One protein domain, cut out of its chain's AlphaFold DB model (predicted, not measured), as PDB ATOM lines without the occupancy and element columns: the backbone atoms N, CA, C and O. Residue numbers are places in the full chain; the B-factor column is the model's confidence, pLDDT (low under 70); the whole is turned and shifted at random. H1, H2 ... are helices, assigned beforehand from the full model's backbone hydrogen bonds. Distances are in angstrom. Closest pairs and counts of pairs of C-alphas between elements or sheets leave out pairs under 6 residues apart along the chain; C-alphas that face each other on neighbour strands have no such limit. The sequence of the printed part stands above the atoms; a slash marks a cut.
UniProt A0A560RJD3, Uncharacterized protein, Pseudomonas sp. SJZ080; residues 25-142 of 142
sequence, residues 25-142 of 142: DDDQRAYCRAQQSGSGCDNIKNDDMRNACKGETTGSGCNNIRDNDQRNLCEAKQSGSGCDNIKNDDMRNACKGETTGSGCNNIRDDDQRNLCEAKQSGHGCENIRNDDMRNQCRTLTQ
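This is residues 25 to 142 of the 142 residues of an uncharacterized protein of Pseudomonas sp. SJZ080 (UniProt A0A560RJD3). Six helices of nearly equal length stand side by side in a closed ring, all pointing the same way, and the backbone leaves the middle of the ring open. The links between them run back along the outside of the ring, and H6 comes round to meet H1. The printed part has 118 residues with six named helices, H1 to H6 in chain order, and no named strand: an all helix domain. It is compact, with a radius of gyration of the C-alphas of 13.4 A and spans of 31 by 29 by 19 A.

Start with H1, residues 26 to 37, in this bundle, a group of aligned helices. H1 touches H2, residues 47 to 58, where the C-alphas of Tyr 31 and Cys 53 are closest, 6.2 A apart, at a shallow tilt of 7 degrees, the same way. H2 touches H3, residues 68 to 79, closest at C-alphas 52 and 74, 5.8 A. H3 touches H4, residues 89 to 100, closest at C-alphas 73 and 95, 6.2 A. H4 touches H5, residues 110 to 121, closest at C-alphas 94 and 116, 5.9 A. H5 touches H6, residues 131 to 140, at a shallow tilt of 11 degrees. H6 touches H1, closest at C-alphas 136 and 32, 6.3 A. H1 and H4, for instance, are apart. In H1 to H6 every O i to N i+4 pair is within hydrogen-bond range.

Find C-alpha 26 at (102.046, 141.790, 105.849); from there H1 runs 16.4 A to C-alpha 37. H2 and H4 each measure 15.8 A, H3 16.3 A and H5 16.2 A. H6 covers 14.3 A and ends at C-alpha 140, (115.823, 137.797, 96.766).

Look at Asn 63 and Glu 126, whose C-alphas are the two farthest apart, 33.9 A. The printed part has no cut, and its five links are short, with 9 residues each. Residue 142, the chain's last, is the one printed residue with pLDDT under 70.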
ATOM      1  N   ASP A  25     100.791 138.913 102.271       97.19
ATOM      2  CA  ASP A  25     101.040 138.756 103.702       97.19
ATOM      3  C   ASP A  25     101.915 139.899 104.258       97.19
ATOM      4  O   ASP A  25     103.016 140.170 103.775       97.19
ATOM      5  N   ASP A  26     101.396 140.611 105.263       97.19
ATOM      6  CA  ASP A  26     102.046 141.790 105.849       97.19
ATOM      7  C   ASP A  26     103.418 141.462 106.449       97.19
ATOM      8  O   ASP A  26     104.370 142.230 106.276       97.19
ATOM      9  N   ASP A  27     103.512 140.330 107.147       97.50
ATOM     10  CA  ASP A  27     104.714 139.920 107.861       97.50
ATOM     11  C   ASP A  27     105.789 139.454 106.871       97.50
ATOM     12  O   ASP A  27     106.934 139.896 106.961       97.50
ATOM     13  N   GLN A  28     105.426 138.673 105.849       96.62
ATOM     14  CA  GLN A  28     106.328 138.296 104.756       96.62
ATOM     15  C   GLN A  28     106.779 139.509 103.937       96.62
ATOM     16  O   GLN A  28     107.944 139.593 103.542       96.62
ATOM     17  N   ARG A  29     105.894 140.484 103.695       96.62
ATOM     18  CA  ARG A  29     106.259 141.725 102.999       96.62
ATOM     19  C   ARG A  29     107.257 142.538 103.815       96.62
ATOM     20  O   ARG A  29     108.248 143.018 103.261       96.62
ATOM     21  N   ALA A  30     107.024 142.680 105.119       96.69
ATOM     22  CA  ALA A  30     107.955 143.339 106.030       96.69
ATOM     23  C   ALA A  30     109.297 142.597 106.101       96.69
ATOM     24  O   ALA A  30     110.346 143.235 106.016       96.69
ATOM     25  N   TYR A  31     109.271 141.263 106.158       96.19
ATOM     26  CA  TYR A  31     110.461 140.416 106.102       96.19
ATOM     27  C   TYR A  31     111.269 140.655 104.826       96.19
ATOM     28  O   TYR A  31     112.462 140.934 104.887       96.19
ATOM     29  N   CYS A  32     110.618 140.608 103.665       95.06
ATOM     30  CA  CYS A  32     111.249 140.854 102.372       95.06
ATOM     31  C   CYS A  32     111.903 142.246 102.312       95.06
ATOM     32  O   CYS A  32     113.075 142.363 101.953       95.06
ATOM     33  N   ARG A  33     111.194 143.303 102.740       94.12
ATOM     34  CA  ARG A  33     111.749 144.670 102.788       94.12
ATOM     35  C   ARG A  33     112.962 144.763 103.716       94.12
ATOM     36  O   ARG A  33     113.914 145.494 103.430       94.12
ATOM     37  N   ALA A  34     112.938 144.025 104.822       94.62
ATOM     38  CA  ALA A  34     114.045 144.002 105.761       94.62
ATOM     39  C   ALA A  34     115.277 143.280 105.215       94.62
ATOM     40  O   ALA A  34     116.386 143.761 105.418       94.62
ATOM     41  N   GLN A  35     115.095 142.209 104.444       91.94
ATOM     42  CA  GLN A  35     116.196 141.541 103.743       91.94
ATOM     43  C   GLN A  35     116.872 142.463 102.720       91.94
ATOM     44  O   GLN A  35     118.093 142.478 102.621       91.94
ATOM     45  N   GLN A  36     116.102 143.286 102.001       90.38
ATOM     46  CA  GLN A  36     116.666 144.229 101.026       90.38
ATOM     47  C   GLN A  36     117.391 145.419 101.669       90.38
ATOM     48  O   GLN A  36     118.381 145.905 101.130       90.38
ATOM     49  N   SER A  37     116.870 145.934 102.786       90.00
ATOM     50  CA  SER A  37     117.381 147.160 103.418       90.00
ATOM     51  C   SER A  37     118.322 146.914 104.600       90.00
ATOM     52  O   SER A  37     118.940 147.859 105.087       90.00
ATOM     53  N   GLY A  38     118.396 145.679 105.103       88.62
ATOM     54  CA  GLY A  38     119.094 145.327 106.340       88.62
ATOM     55  C   GLY A  38     118.432 145.864 107.619       88.62
ATOM     56  O   GLY A  38     119.047 145.834 108.681       88.62
ATOM     57  N   SER A  39     117.204 146.397 107.551       89.12
ATOM     58  CA  SER A  39     116.519 147.022 108.694       89.12
ATOM     59  C   SER A  39     114.993 146.880 108.623       89.12
ATOM     60  O   SER A  39     114.440 146.502 107.600       89.12
ATOM     61  N   GLY A  40     114.269 147.186 109.704       92.56
ATOM     62  CA  GLY A  40     112.798 147.206 109.679       92.56
ATOM     63  C   GLY A  40     112.102 145.892 110.047       92.56
ATOM     64  O   GLY A  40     110.883 145.801 109.891       92.56
ATOM     65  N   CYS A  41     112.827 144.915 110.609       96.19
ATOM     66  CA  CYS A  41     112.235 143.691 111.166       96.19
ATOM     67  C   CYS A  41     111.173 143.970 112.247       96.19
ATOM     68  O   CYS A  41     110.278 143.157 112.442       96.19
ATOM     69  N   ASP A  42     111.220 145.118 112.935       97.00
ATOM     70  CA  ASP A  42     110.227 145.491 113.956       97.00
ATOM     71  C   ASP A  42     108.808 145.714 113.401       97.00
ATOM     72  O   ASP A  42     107.852 145.735 114.170       97.00
ATOM     73  N   ASN A  43     108.651 145.815 112.076       96.81
ATOM     74  CA  ASN A  43     107.338 145.869 111.428       96.81
ATOM     75  C   ASN A  43     106.649 144.493 111.324       96.81
ATOM     76  O   ASN A  43     105.481 144.438 110.947       96.81
ATOM     77  N   ILE A  44     107.355 143.400 111.638       98.00
ATOM     78  CA  ILE A  44     106.826 142.032 111.607       98.00
ATOM     79  C   ILE A  44     106.087 141.746 112.921       98.00
ATOM     80  O   ILE A  44     106.674 141.788 114.012       98.00
ATOM     81  N   LYS A  45     104.795 141.428 112.822       98.06
ATOM     82  CA  LYS A  45     103.913 141.165 113.966       98.06
ATOM     83  C   LYS A  45     104.194 139.797 114.579       98.06
ATOM     84  O   LYS A  45     104.259 139.692 115.803       98.06
ATOM     85  N   ASN A  46     104.403 138.766 113.762       98.00
ATOM     86  CA  ASN A  46     104.788 137.439 114.234       98.00
ATOM     87  C   ASN A  46     106.156 137.476 114.946       98.00
ATOM     88  O   ASN A  46     107.177 137.820 114.352       98.00
ATOM     89  N   ASP A  47     106.171 137.109 116.232       97.56
ATOM     90  CA  ASP A  47     107.367 137.151 117.083       97.56
ATOM     91  C   ASP A  47     108.525 136.310 116.542       97.56
ATOM     92  O   ASP A  47     109.667 136.772 116.520       97.56
ATOM     93  N   ASP A  48     108.245 135.086 116.107       97.50
ATOM     94  CA  ASP A  48     109.276 134.158 115.656       97.50
ATOM     95  C   ASP A  48     109.846 134.606 114.303       97.50
ATOM     96  O   ASP A  48     111.064 134.696 114.146       97.50
ATOM     97  N   MET A  49     108.988 135.037 113.372       97.50
ATOM     98  CA  MET A  49     109.423 135.604 112.090       97.50
ATOM     99  C   MET A  49     110.218 136.908 112.275       97.50
ATOM    100  O   MET A  49     111.214 137.131 111.583       97.50
ATOM    101  N   ARG A  50     109.831 137.761 113.231       97.88
ATOM    102  CA  ARG A  50     110.571 138.988 113.561       97.88
ATOM    103  C   ARG A  50     111.973 138.676 114.066       97.88
ATOM    104  O   ARG A  50     112.932 139.332 113.664       97.88
ATOM    105  N   ASN A  51     112.099 137.697 114.953       97.94
ATOM    106  CA  ASN A  51     113.388 137.292 115.499       97.94
ATOM    107  C   ASN A  51     114.260 136.577 114.457       97.94
ATOM    108  O   ASN A  51     115.457 136.847 114.405       97.94
ATOM    109  N   ALA A  52     113.669 135.769 113.572       96.56
ATOM    110  CA  ALA A  52     114.370 135.197 112.421       96.56
ATOM    111  C   ALA A  52     114.918 136.294 111.492       96.56
ATOM    112  O   ALA A  52     116.099 136.288 111.152       96.56
ATOM    113  N   CYS A  53     114.102 137.307 111.178       96.75
ATOM    114  CA  CYS A  53     114.526 138.472 110.399       96.75
ATOM    115  C   CYS A  53     115.707 139.208 111.047       96.75
ATOM    116  O   CYS A  53     116.679 139.544 110.370       96.75
ATOM    117  N   LYS A  54     115.656 139.450 112.365       96.75
ATOM    118  CA  LYS A  54     116.770 140.076 113.097       96.75
ATOM    119  C   LYS A  54     118.023 139.207 113.051       96.75
ATOM    120  O   LYS A  54     119.123 139.752 112.916       96.75
ATOM    121  N   GLY A  55     117.856 137.887 113.113       95.50
ATOM    122  CA  GLY A  55     118.948 136.929 113.034       95.50
ATOM    123  C   GLY A  55     119.676 137.008 111.698       95.50
ATOM    124  O   GLY A  55     120.904 137.059 111.683       95.50
ATOM    125  N   GLU A  56     118.928 137.105 110.600       92.00
ATOM    126  CA  GLU A  56     119.481 137.194 109.245       92.00
ATOM    127  C   GLU A  56     120.034 138.589 108.896       92.00
ATOM    128  O   GLU A  56     121.019 138.684 108.173       92.00
ATOM    129  N   THR A  57     119.458 139.676 109.421       92.31
ATOM    130  CA  THR A  57     119.871 141.052 109.057       92.31
ATOM    131  C   THR A  57     120.906 141.670 110.000       92.31
ATOM    132  O   THR A  57     121.787 142.400 109.556       92.31
ATOM    133  N   THR A  58     120.821 141.396 111.307       91.25
ATOM    134  CA  THR A  58     121.677 142.017 112.342       91.25
ATOM    135  C   THR A  58     122.554 141.020 113.093       91.25
ATOM    136  O   THR A  58     123.348 141.422 113.940       91.25
ATOM    137  N   GLY A  59     122.391 139.719 112.840       91.00
ATOM    138  CA  GLY A  59     123.089 138.673 113.586       91.00
ATOM    139  C   GLY A  59     122.539 138.433 114.998       91.00
ATOM    140  O   GLY A  59     123.142 137.688 115.764       91.00
ATOM    141  N   SER A  60     121.398 139.024 115.371       91.56
ATOM    142  CA  SER A  60     120.838 138.937 116.729       91.56
ATOM    143  C   SER A  60     119.424 138.358 116.748       91.56
ATOM    144  O   SER A  60     118.669 138.520 115.800       91.56
ATOM    145  N   GLY A  61     119.024 137.714 117.844       92.44
ATOM    146  CA  GLY A  61     117.619 137.379 118.092       92.44
ATOM    147  C   GLY A  61     117.185 135.944 117.792       92.44
ATOM    148  O   GLY A  61     116.098 135.586 118.237       92.44
ATOM    149  N   CYS A  62     118.007 135.092 117.161       96.19
ATOM    150  CA  CYS A  62     117.646 133.678 116.960       96.19
ATOM    151  C   CYS A  62     117.266 132.985 118.286       96.19
ATOM    152  O   CYS A  62     116.276 132.262 118.353       96.19
ATOM    153  N   ASN A  63     117.966 133.300 119.380       96.50
ATOM    154  CA  ASN A  63     117.708 132.765 120.721       96.50
ATOM    155  C   ASN A  63     116.324 133.131 121.304       96.50
ATOM    156  O   ASN A  63     115.899 132.516 122.279       96.50
ATOM    157  N   ASN A  64     115.633 134.126 120.738       97.38
ATOM    158  CA  ASN A  64     114.295 134.551 121.164       97.38
ATOM    159  C   ASN A  64     113.165 133.861 120.379       97.38
ATOM    160  O   ASN A  64     111.995 134.093 120.685       97.38
ATOM    161  N   ILE A  65     113.494 133.041 119.375       98.00
ATOM    162  CA  ILE A  65     112.519 132.269 118.600       98.00
ATOM    163  C   ILE A  65     111.986 131.121 119.468       98.00
ATOM    164  O   ILE A  65     112.756 130.308 120.001       98.00
ATOM    165  N   ARG A  66     110.659 131.062 119.620       97.81
ATOM    166  CA  ARG A  66     109.962 130.059 120.434       97.81
ATOM    167  C   ARG A  66     109.891 128.716 119.718       97.81
ATOM    168  O   ARG A  66     110.145 127.691 120.354       97.81
ATOM    169  N   ASP A  67     109.568 128.711 118.426       97.88
ATOM    170  CA  ASP A  67     109.598 127.490 117.624       97.88
ATOM    171  C   ASP A  67     111.029 126.934 117.506       97.88
ATOM    172  O   ASP A  67     111.966 127.612 117.084       97.88
ATOM    173  N   ASN A  68     111.216 125.679 117.915       97.75
ATOM    174  CA  ASN A  68     112.549 125.082 117.990       97.75
ATOM    175  C   ASN A  68     113.177 124.875 116.606       97.75
ATOM    176  O   ASN A  68     114.386 125.050 116.468       97.75
ATOM    177  N   ASP A  69     112.382 124.503 115.604       97.75
ATOM    178  CA  ASP A  69     112.893 124.248 114.259       97.75
ATOM    179  C   ASP A  69     113.281 125.569 113.582       97.75
ATOM    180  O   ASP A  69     114.373 125.666 113.020       97.75
ATOM    181  N   GLN A  70     112.472 126.621 113.736       97.56
ATOM    182  CA  GLN A  70     112.807 127.967 113.262       97.56
ATOM    183  C   GLN A  70     114.025 128.555 113.982       97.56
ATOM    184  O   GLN A  70     114.864 129.189 113.340       97.56
ATOM    185  N   ARG A  71     114.167 128.323 115.296       98.12
ATOM    186  CA  ARG A  71     115.363 128.739 116.041       98.12
ATOM    187  C   ARG A  71     116.613 128.062 115.494       98.12
ATOM    188  O   ARG A  71     117.575 128.749 115.158       98.12
ATOM    189  N   ASN A  72     116.571 126.739 115.354       97.94
ATOM    190  CA  ASN A  72     117.691 125.960 114.832       97.94
ATOM    191  C   ASN A  72     118.029 126.356 113.388       97.94
ATOM    192  O   ASN A  72     119.204 126.443 113.045       97.94
ATOM    193  N   LEU A  73     117.026 126.650 112.551       97.25
ATOM    194  CA  LEU A  73     117.235 127.184 111.204       97.25
ATOM    195  C   LEU A  73     117.976 128.528 111.238       97.25
ATOM    196  O   LEU A  73     118.955 128.700 110.519       97.25
ATOM    197  N   CYS A  74     117.530 129.462 112.078       97.00
ATOM    198  CA  CYS A  74     118.147 130.781 112.227       97.00
ATOM    199  C   CYS A  74     119.617 130.672 112.673       97.00
ATOM    200  O   CYS A  74     120.509 131.223 112.028       97.00
ATOM    201  N   GLU A  75     119.885 129.899 113.728       96.69
ATOM    202  CA  GLU A  75     121.241 129.665 114.245       96.69
ATOM    203  C   GLU A  75     122.137 128.958 113.216       96.69
ATOM    204  O   GLU A  75     123.328 129.266 113.086       96.69
ATOM    205  N   ALA A  76     121.567 128.035 112.436       96.31
ATOM    206  CA  ALA A  76     122.311 127.323 111.414       96.31
ATOM    207  C   ALA A  76     122.707 128.211 110.236       96.31
ATOM    208  O   ALA A  76     123.828 128.099 109.743       96.31
ATOM    209  N   LYS A  77     121.845 129.143 109.825       92.75
ATOM    210  CA  LYS A  77     122.195 130.142 108.806       92.75
ATOM    211  C   LYS A  77     123.297 131.091 109.272       92.75
ATOM    212  O   LYS A  77     124.160 131.443 108.477       92.75
ATOM    213  N   GLN A  78     123.301 131.475 110.550       93.00
ATOM    214  CA  GLN A  78     124.348 132.336 111.110       93.00
ATOM    215  C   GLN A  78     125.703 131.630 111.228       93.00
ATOM    216  O   GLN A  78     126.742 132.239 110.983       93.00
ATOM    217  N   SER A  79     125.702 130.358 111.632       93.12
ATOM    218  CA  SER A  79     126.933 129.594 111.880       93.12
ATOM    219  C   SER A  79     127.426 128.787 110.675       93.12
ATOM    220  O   SER A  79     128.562 128.318 110.683       93.12
ATOM    221  N   GLY A  80     126.580 128.580 109.662       92.19
ATOM    222  CA  GLY A  80     126.835 127.678 108.538       92.19
ATOM    223  C   GLY A  80     126.767 126.186 108.896       92.19
ATOM    224  O   GLY A  80     127.210 125.351 108.110       92.19
ATOM    225  N   SER A  81     126.259 125.819 110.078       93.00
ATOM    226  CA  SER A  81     126.242 124.433 110.574       93.00
ATOM    227  C   SER A  81     125.037 124.152 111.480       93.00
ATOM    228  O   SER A  81     124.357 125.069 111.904       93.00
ATOM    229  N   GLY A  82     124.748 122.887 111.809       95.56
ATOM    230  CA  GLY A  82     123.699 122.556 112.792       95.56
ATOM    231  C   GLY A  82     122.297 122.305 112.227       95.56
ATOM    232  O   GLY A  82     121.362 122.102 113.001       95.56
ATOM    233  N   CYS A  83     122.140 122.217 110.899       97.25
ATOM    234  CA  CYS A  83     120.862 121.861 110.268       97.25
ATOM    235  C   CYS A  83     120.279 120.524 110.769       97.25
ATOM    236  O   CYS A  83     119.065 120.348 110.762       97.25
ATOM    237  N   ASP A  84     121.106 119.580 111.236       97.62
ATOM    238  CA  ASP A  84     120.641 118.285 111.758       97.62
ATOM    239  C   ASP A  84     119.828 118.390 113.064       97.62
ATOM    240  O   ASP A  84     119.129 117.444 113.422       97.62
ATOM    241  N   ASN A  85     119.845 119.545 113.737       97.69
ATOM    242  CA  ASN A  85     118.999 119.806 114.905       97.69
ATOM    243  C   ASN A  85     117.534 120.121 114.533       97.69
ATOM    244  O   ASN A  85     116.675 120.164 115.415       97.69
ATOM    245  N   ILE A  86     117.234 120.354 113.250       98.25
ATOM    246  CA  ILE A  86     115.888 120.670 112.753       98.25
ATOM    247  C   ILE A  86     115.101 119.370 112.541       98.25
ATOM    248  O   ILE A  86     115.486 118.506 111.744       98.25
ATOM    249  N   LYS A  87     113.972 119.224 113.241       98.25
ATOM    250  CA  LYS A  87     113.132 118.020 113.196       98.25
ATOM    251  C   LYS A  87     112.287 117.959 111.932       98.25
ATOM    252  O   LYS A  87     112.195 116.890 111.332       98.25
ATOM    253  N   ASN A  88     111.700 119.077 111.512       98.06
ATOM    254  CA  ASN A  88     110.968 119.156 110.254       98.06
ATOM    255  C   ASN A  88     111.889 118.830 109.060       98.06
ATOM    256  O   ASN A  88     112.894 119.501 108.834       98.06
ATOM    257  N   ASP A  89     111.540 117.786 108.298       97.81
ATOM    258  CA  ASP A  89     112.345 117.291 107.173       97.81
ATOM    259  C   ASP A  89     112.577 118.353 106.092       97.81
ATOM    260  O   ASP A  89     113.710 118.538 105.645       97.81
ATOM    261  N   ASP A  90     111.522 119.057 105.688       97.75
ATOM    262  CA  ASP A  90     111.580 120.049 104.614       97.75
ATOM    263  C   ASP A  90     112.419 121.254 105.044       97.75
ATOM    264  O   ASP A  90     113.332 121.664 104.326       97.75
ATOM    265  N   MET A  91     112.223 121.737 106.273       97.56
ATOM    266  CA  MET A  91     113.017 122.831 106.833       97.56
ATOM    267  C   MET A  91     114.492 122.449 107.011       97.56
ATOM    268  O   MET A  91     115.383 123.252 106.725       97.56
ATOM    269  N   ARG A  92     114.779 121.212 107.436       98.06
ATOM    270  CA  ARG A  92     116.151 120.701 107.546       98.06
ATOM    271  C   ARG A  92     116.839 120.651 106.187       98.06
ATOM    272  O   ARG A  92     118.004 121.028 106.075       98.06
ATOM    273  N   ASN A  93     116.139 120.180 105.163       98.12
ATOM    274  CA  ASN A  93     116.672 120.105 103.809       98.12
ATOM    275  C   ASN A  93     116.853 121.496 103.184       98.12
ATOM    276  O   ASN A  93     117.877 121.732 102.547       98.12
ATOM    277  N   ALA A  94     115.942 122.438 103.444       96.69
ATOM    278  CA  ALA A  94     116.111 123.839 103.060       96.69
ATOM    279  C   ALA A  94     117.347 124.466 103.731       96.69
ATOM    280  O   ALA A  94     118.165 125.093 103.061       96.69
ATOM    281  N   CYS A  95     117.549 124.217 105.031       97.31
ATOM    282  CA  CYS A  95     118.750 124.639 105.754       97.31
ATOM    283  C   CYS A  95     120.032 124.100 105.108       97.31
ATOM    284  O   CYS A  95     120.976 124.855 104.870       97.31
ATOM    285  N   LYS A  96     120.074 122.798 104.790       97.38
ATOM    286  CA  LYS A  96     121.226 122.179 104.116       97.38
ATOM    287  C   LYS A  96     121.454 122.785 102.733       97.38
ATOM    288  O   LYS A  96     122.611 122.996 102.361       97.38
ATOM    289  N   GLY A  97     120.379 123.115 102.020       95.88
ATOM    290  CA  GLY A  97     120.439 123.757 100.715       95.88
ATOM    291  C   GLY A  97     121.113 125.124 100.785       95.88
ATOM    292  O   GLY A  97     122.007 125.398  99.990       95.88
ATOM    293  N   GLU A  98     120.751 125.940 101.774       91.81
ATOM    294  CA  GLU A  98     121.321 127.281 101.959       91.81
ATOM    295  C   GLU A  98     122.745 127.266 102.553       91.81
ATOM    296  O   GLU A  98     123.554 128.123 102.213       91.81
ATOM    297  N   THR A  99     123.084 126.298 103.413       92.88
ATOM    298  CA  THR A  99     124.381 126.273 104.131       92.88
ATOM    299  C   THR A  99     125.467 125.439 103.450       92.88
ATOM    300  O   THR A  99     126.641 125.790 103.504       92.88
ATOM    301  N   THR A 100     125.095 124.326 102.810       91.69
ATOM    302  CA  THR A 100     126.038 123.357 102.210       91.69
ATOM    303  C   THR A 100     125.853 123.177 100.706       91.69
ATOM    304  O   THR A 100     126.611 122.439 100.080       91.69
ATOM    305  N   GLY A 101     124.827 123.799 100.120       91.56
ATOM    306  CA  GLY A 101     124.478 123.611  98.713       91.56
ATOM    307  C   GLY A 101     123.778 122.281  98.405       91.56
ATOM    308  O   GLY A 101     123.506 121.997  97.244       91.56
ATOM    309  N   SER A 102     123.457 121.455  99.407       91.69
ATOM    310  CA  SER A 102     122.876 120.118  99.213       91.69
ATOM    311  C   SER A 102     121.489 119.986  99.843       91.69
ATOM    312  O   SER A 102     121.207 120.602 100.860       91.69
ATOM    313  N   GLY A 103     120.615 119.152  99.277       93.12
ATOM    314  CA  GLY A 103     119.383 118.727  99.951       93.12
ATOM    315  C   GLY A 103     118.082 119.379  99.490       93.12
ATOM    316  O   GLY A 103     117.036 118.844  99.850       93.12
ATOM    317  N   CYS A 104     118.093 120.427  98.652       96.62
ATOM    318  CA  CYS A 104     116.845 120.997  98.114       96.62
ATOM    319  C   CYS A 104     115.966 119.923  97.442       96.62
ATOM    320  O   CYS A 104     114.765 119.858  97.682       96.62
ATOM    321  N   ASN A 105     116.578 118.984  96.713       96.81
ATOM    322  CA  ASN A 105     115.903 117.870  96.041       96.81
ATOM    323  C   ASN A 105     115.163 116.893  96.985       96.81
ATOM    324  O   ASN A 105     114.378 116.075  96.515       96.81
ATOM    325  N   ASN A 106     115.425 116.946  98.296       97.75
ATOM    326  CA  ASN A 106     114.771 116.106  99.303       97.75
ATOM    327  C   ASN A 106     113.571 116.799  99.979       97.75
ATOM    328  O   ASN A 106     112.931 116.190 100.839       97.75
ATOM    329  N   ILE A 107     113.281 118.057  99.632       98.12
ATOM    330  CA  ILE A 107     112.131 118.808 100.148       98.12
ATOM    331  C   ILE A 107     110.850 118.293  99.476       98.12
ATOM    332  O   ILE A 107     110.742 118.273  98.244       98.12
ATOM    333  N   ARG A 108     109.875 117.869 100.286       98.06
ATOM    334  CA  ARG A 108     108.595 117.319  99.820       98.06
ATOM    335  C   ARG A 108     107.643 118.414  99.353       98.06
ATOM    336  O   ARG A 108     106.991 118.230  98.329       98.06
ATOM    337  N   ASP A 109     107.572 119.532 100.072       97.81
ATOM    338  CA  ASP A 109     106.788 120.695  99.654       97.81
ATOM    339  C   ASP A 109     107.355 121.322  98.363       97.81
ATOM    340  O   ASP A 109     108.508 121.751  98.311       97.81
ATOM    341  N   ASP A 110     106.542 121.348  97.301       97.88
ATOM    342  CA  ASP A 110     106.957 121.822  95.973       97.88
ATOM    343  C   ASP A 110     107.430 123.283  95.993       97.88
ATOM    344  O   ASP A 110     108.434 123.615  95.361       97.88
ATOM    345  N   ASP A 111     106.728 124.154  96.718       97.62
ATOM    346  CA  ASP A 111     107.020 125.586  96.742       97.62
ATOM    347  C   ASP A 111     108.314 125.865  97.514       97.62
ATOM    348  O   ASP A 111     109.176 126.600  97.025       97.62
ATOM    349  N   GLN A 112     108.517 125.212  98.662       97.12
ATOM    350  CA  GLN A 112     109.769 125.287  99.419       97.12
ATOM    351  C   GLN A 112     110.951 124.699  98.645       97.12
ATOM    352  O   GLN A 112     112.047 125.265  98.688       97.12
ATOM    353  N   ARG A 113     110.746 123.594  97.917       97.81
ATOM    354  CA  ARG A 113     111.786 123.005  97.065       97.81
ATOM    355  C   ARG A 113     112.209 123.977  95.972       97.81
ATOM    356  O   ARG A 113     113.394 124.277  95.857       97.81
ATOM    357  N   ASN A 114     111.242 124.516  95.233       97.44
ATOM    358  CA  ASN A 114     111.498 125.473  94.161       97.44
ATOM    359  C   ASN A 114     112.153 126.757  94.693       97.44
ATOM    360  O   ASN A 114     113.057 127.287  94.053       97.44
ATOM    361  N   LEU A 115     111.760 127.237  95.879       96.31
ATOM    362  CA  LEU A 115     112.424 128.367  96.535       96.31
ATOM    363  C   LEU A 115     113.890 128.055  96.871       96.31
ATOM    364  O   LEU A 115     114.764 128.882  96.618       96.31
ATOM    365  N   CYS A 116     114.165 126.877  97.435       96.56
ATOM    366  CA  CYS A 116     115.518 126.433  97.774       96.56
ATOM    367  C   CYS A 116     116.411 126.362  96.525       96.56
ATOM    368  O   CYS A 116     117.491 126.953  96.496       96.56
ATOM    369  N   GLU A 117     115.934 125.710  95.463       95.94
ATOM    370  CA  GLU A 117     116.656 125.581  94.192       95.94
ATOM    371  C   GLU A 117     116.873 126.941  93.514       95.94
ATOM    372  O   GLU A 117     117.955 127.212  92.984       95.94
ATOM    373  N   ALA A 118     115.884 127.835  93.577       95.69
ATOM    374  CA  ALA A 118     116.004 129.174  93.016       95.69
ATOM    375  C   ALA A 118     117.023 130.038  93.761       95.69
ATOM    376  O   ALA A 118     117.782 130.764  93.123       95.69
ATOM    377  N   LYS A 119     117.119 129.925  95.091       92.56
ATOM    378  CA  LYS A 119     118.175 130.603  95.862       92.56
ATOM    379  C   LYS A 119     119.579 130.117  95.505       92.56
ATOM    380  O   LYS A 119     120.516 130.905  95.559       92.56
ATOM    381  N   GLN A 120     119.734 128.845  95.141       92.56
ATOM    382  CA  GLN A 120     121.029 128.289  94.739       92.56
ATOM    383  C   GLN A 120     121.423 128.665  93.306       92.56
ATOM    384  O   GLN A 120     122.599 128.877  93.024       92.56
ATOM    385  N   SER A 121     120.450 128.706  92.395       91.88
ATOM    386  CA  SER A 121     120.691 128.855  90.954       91.88
ATOM    387  C   SER A 121     120.437 130.264  90.406       91.88
ATOM    388  O   SER A 121     120.879 130.579  89.304       91.88
ATOM    389  N   GLY A 122     119.728 131.113  91.153       90.31
ATOM    390  CA  GLY A 122     119.290 132.442  90.719       90.31
ATOM    391  C   GLY A 122     118.064 132.438  89.794       90.31
ATOM    392  O   GLY A 122     117.620 133.498  89.361       90.31
ATOM    393  N   HIS A 123     117.493 131.274  89.467       90.94
ATOM    394  CA  HIS A 123     116.379 131.137  88.524       90.94
ATOM    395  C   HIS A 123     115.344 130.105  88.993       90.94
ATOM    396  O   HIS A 123     115.645 129.258  89.825       90.94
ATOM    397  N   GLY A 124     114.131 130.104  88.430       93.50
ATOM    398  CA  GLY A 124     113.120 129.080  88.737       93.50
ATOM    399  C   GLY A 124     111.981 129.537  89.650       93.50
ATOM    400  O   GLY A 124     111.095 128.738  89.963       93.50
ATOM    401  N   CYS A 125     111.953 130.810  90.065       95.44
ATOM    402  CA  CYS A 125     110.886 131.348  90.914       95.44
ATOM    403  C   CYS A 125     109.486 131.214  90.283       95.44
ATOM    404  O   CYS A 125     108.490 131.177  90.996       95.44
ATOM    405  N   GLU A 126     109.371 131.143  88.955       95.50
ATOM    406  CA  GLU A 126     108.109 130.919  88.240       95.50
ATOM    407  C   GLU A 126     107.440 129.573  88.547       95.50
ATOM    408  O   GLU A 126     106.231 129.456  88.356       95.50
ATOM    409  N   ASN A 127     108.189 128.596  89.068       96.81
ATOM    410  CA  ASN A 127     107.664 127.280  89.437       96.81
ATOM    411  C   ASN A 127     106.987 127.270  90.820       96.81
ATOM    412  O   ASN A 127     106.296 126.309  91.160       96.81
ATOM    413  N   ILE A 128     107.149 128.336  91.614       97.31
ATOM    414  CA  ILE A 128     106.510 128.490  92.927       97.31
ATOM    415  C   ILE A 128     105.042 128.886  92.728       97.31
ATOM    416  O   ILE A 128     104.738 129.920  92.125       97.31
ATOM    417  N   ARG A 129     104.111 128.083  93.247       97.69
ATOM    418  CA  ARG A 129     102.662 128.295  93.122       97.69
ATOM    419  C   ARG A 129     102.166 129.363  94.088       97.69
ATOM    420  O   ARG A 129     101.384 130.218  93.671       97.69
ATOM    421  N   ASN A 130     102.633 129.359  95.335       97.50
ATOM    422  CA  ASN A 130     102.313 130.396  96.309       97.50
ATOM    423  C   ASN A 130     102.793 131.780  95.823       97.50
ATOM    424  O   ASN A 130     103.985 132.003  95.618       97.50
ATOM    425  N   ASP A 131     101.853 132.712  95.634       95.62
ATOM    426  CA  ASP A 131     102.129 134.054  95.105       95.62
ATOM    427  C   ASP A 131     103.149 134.826  95.948       95.62
ATOM    428  O   ASP A 131     104.069 135.434  95.401       95.62
ATOM    429  N   ASP A 132     102.987 134.798  97.269       95.62
ATOM    430  CA  ASP A 132     103.805 135.567  98.204       95.62
ATOM    431  C   ASP A 132     105.234 135.024  98.232       95.62
ATOM    432  O   ASP A 132     106.189 135.783  98.048       95.62
ATOM    433  N   MET A 133     105.382 133.699  98.310       96.00
ATOM    434  CA  MET A 133     106.681 133.033  98.233       96.00
ATOM    435  C   MET A 133     107.354 133.243  96.870       96.00
ATOM    436  O   MET A 133     108.560 133.484  96.802       96.00
ATOM    437  N   ARG A 134     106.591 133.207  95.769       95.75
ATOM    438  CA  ARG A 134     107.110 133.485  94.423       95.75
ATOM    439  C   ARG A 134     107.615 134.917  94.302       95.75
ATOM    440  O   ARG A 134     108.671 135.150  93.713       95.75
ATOM    441  N   ASN A 135     106.866 135.879  94.832       94.50
ATOM    442  CA  ASN A 135     107.257 137.284  94.813       94.50
ATOM    443  C   ASN A 135     108.491 137.521  95.686       94.50
ATOM    444  O   ASN A 135     109.419 138.186  95.234       94.50
ATOM    445  N   GLN A 136     108.557 136.895  96.864       93.44
ATOM    446  CA  GLN A 136     109.748 136.912  97.707       93.44
ATOM    447  C   GLN A 136     110.966 136.315  96.985       93.44
ATOM    448  O   GLN A 136     112.022 136.939  96.972       93.44
ATOM    449  N   CYS A 137     110.820 135.151  96.347       94.62
ATOM    450  CA  CYS A 137     111.881 134.514  95.562       94.62
ATOM    451  C   CYS A 137     112.440 135.475  94.515       94.62
ATOM    452  O   CYS A 137     113.623 135.797  94.541       94.62
ATOM    453  N   ARG A 138     111.567 136.024  93.660       93.69
ATOM    454  CA  ARG A 138     111.977 136.953  92.599       93.69
ATOM    455  C   ARG A 138     112.708 138.172  93.143       93.69
ATOM    456  O   ARG A 138     113.542 138.729  92.445       93.69
ATOM    457  N   THR A 139     112.373 138.623  94.345       90.44
ATOM    458  CA  THR A 139     113.042 139.759  94.973       90.44
ATOM    459  C   THR A 139     114.421 139.403  95.527       90.44
ATOM    460  O   THR A 139     115.325 140.228  95.443       90.44
ATOM    461  N   LEU A 140     114.591 138.203  96.085       85.56
ATOM    462  CA  LEU A 140     115.823 137.797  96.766       85.56
ATOM    463  C   LEU A 140     116.858 137.128  95.851       85.56
ATOM    464  O   LEU A 140     118.015 137.032  96.243       85.56
ATOM    465  N   THR A 141     116.466 136.649  94.667       86.19
ATOM    466  CA  THR A 141     117.356 135.928  93.735       86.19
ATOM    467  C   THR A 141     117.783 136.759  92.516       86.19
ATOM    468  O   THR A 141     118.186 136.181  91.510       86.19
ATOM    469  N   GLN A 142     117.636 138.088  92.573       65.19
ATOM    470  CA  GLN A 142     118.038 139.027  91.512       65.19
ATOM    471  C   GLN A 142     119.511 139.423  91.589       65.19
ATOM    472  O   GLN A 142     120.009 139.615  92.720       65.19
TER     473      GLN A 142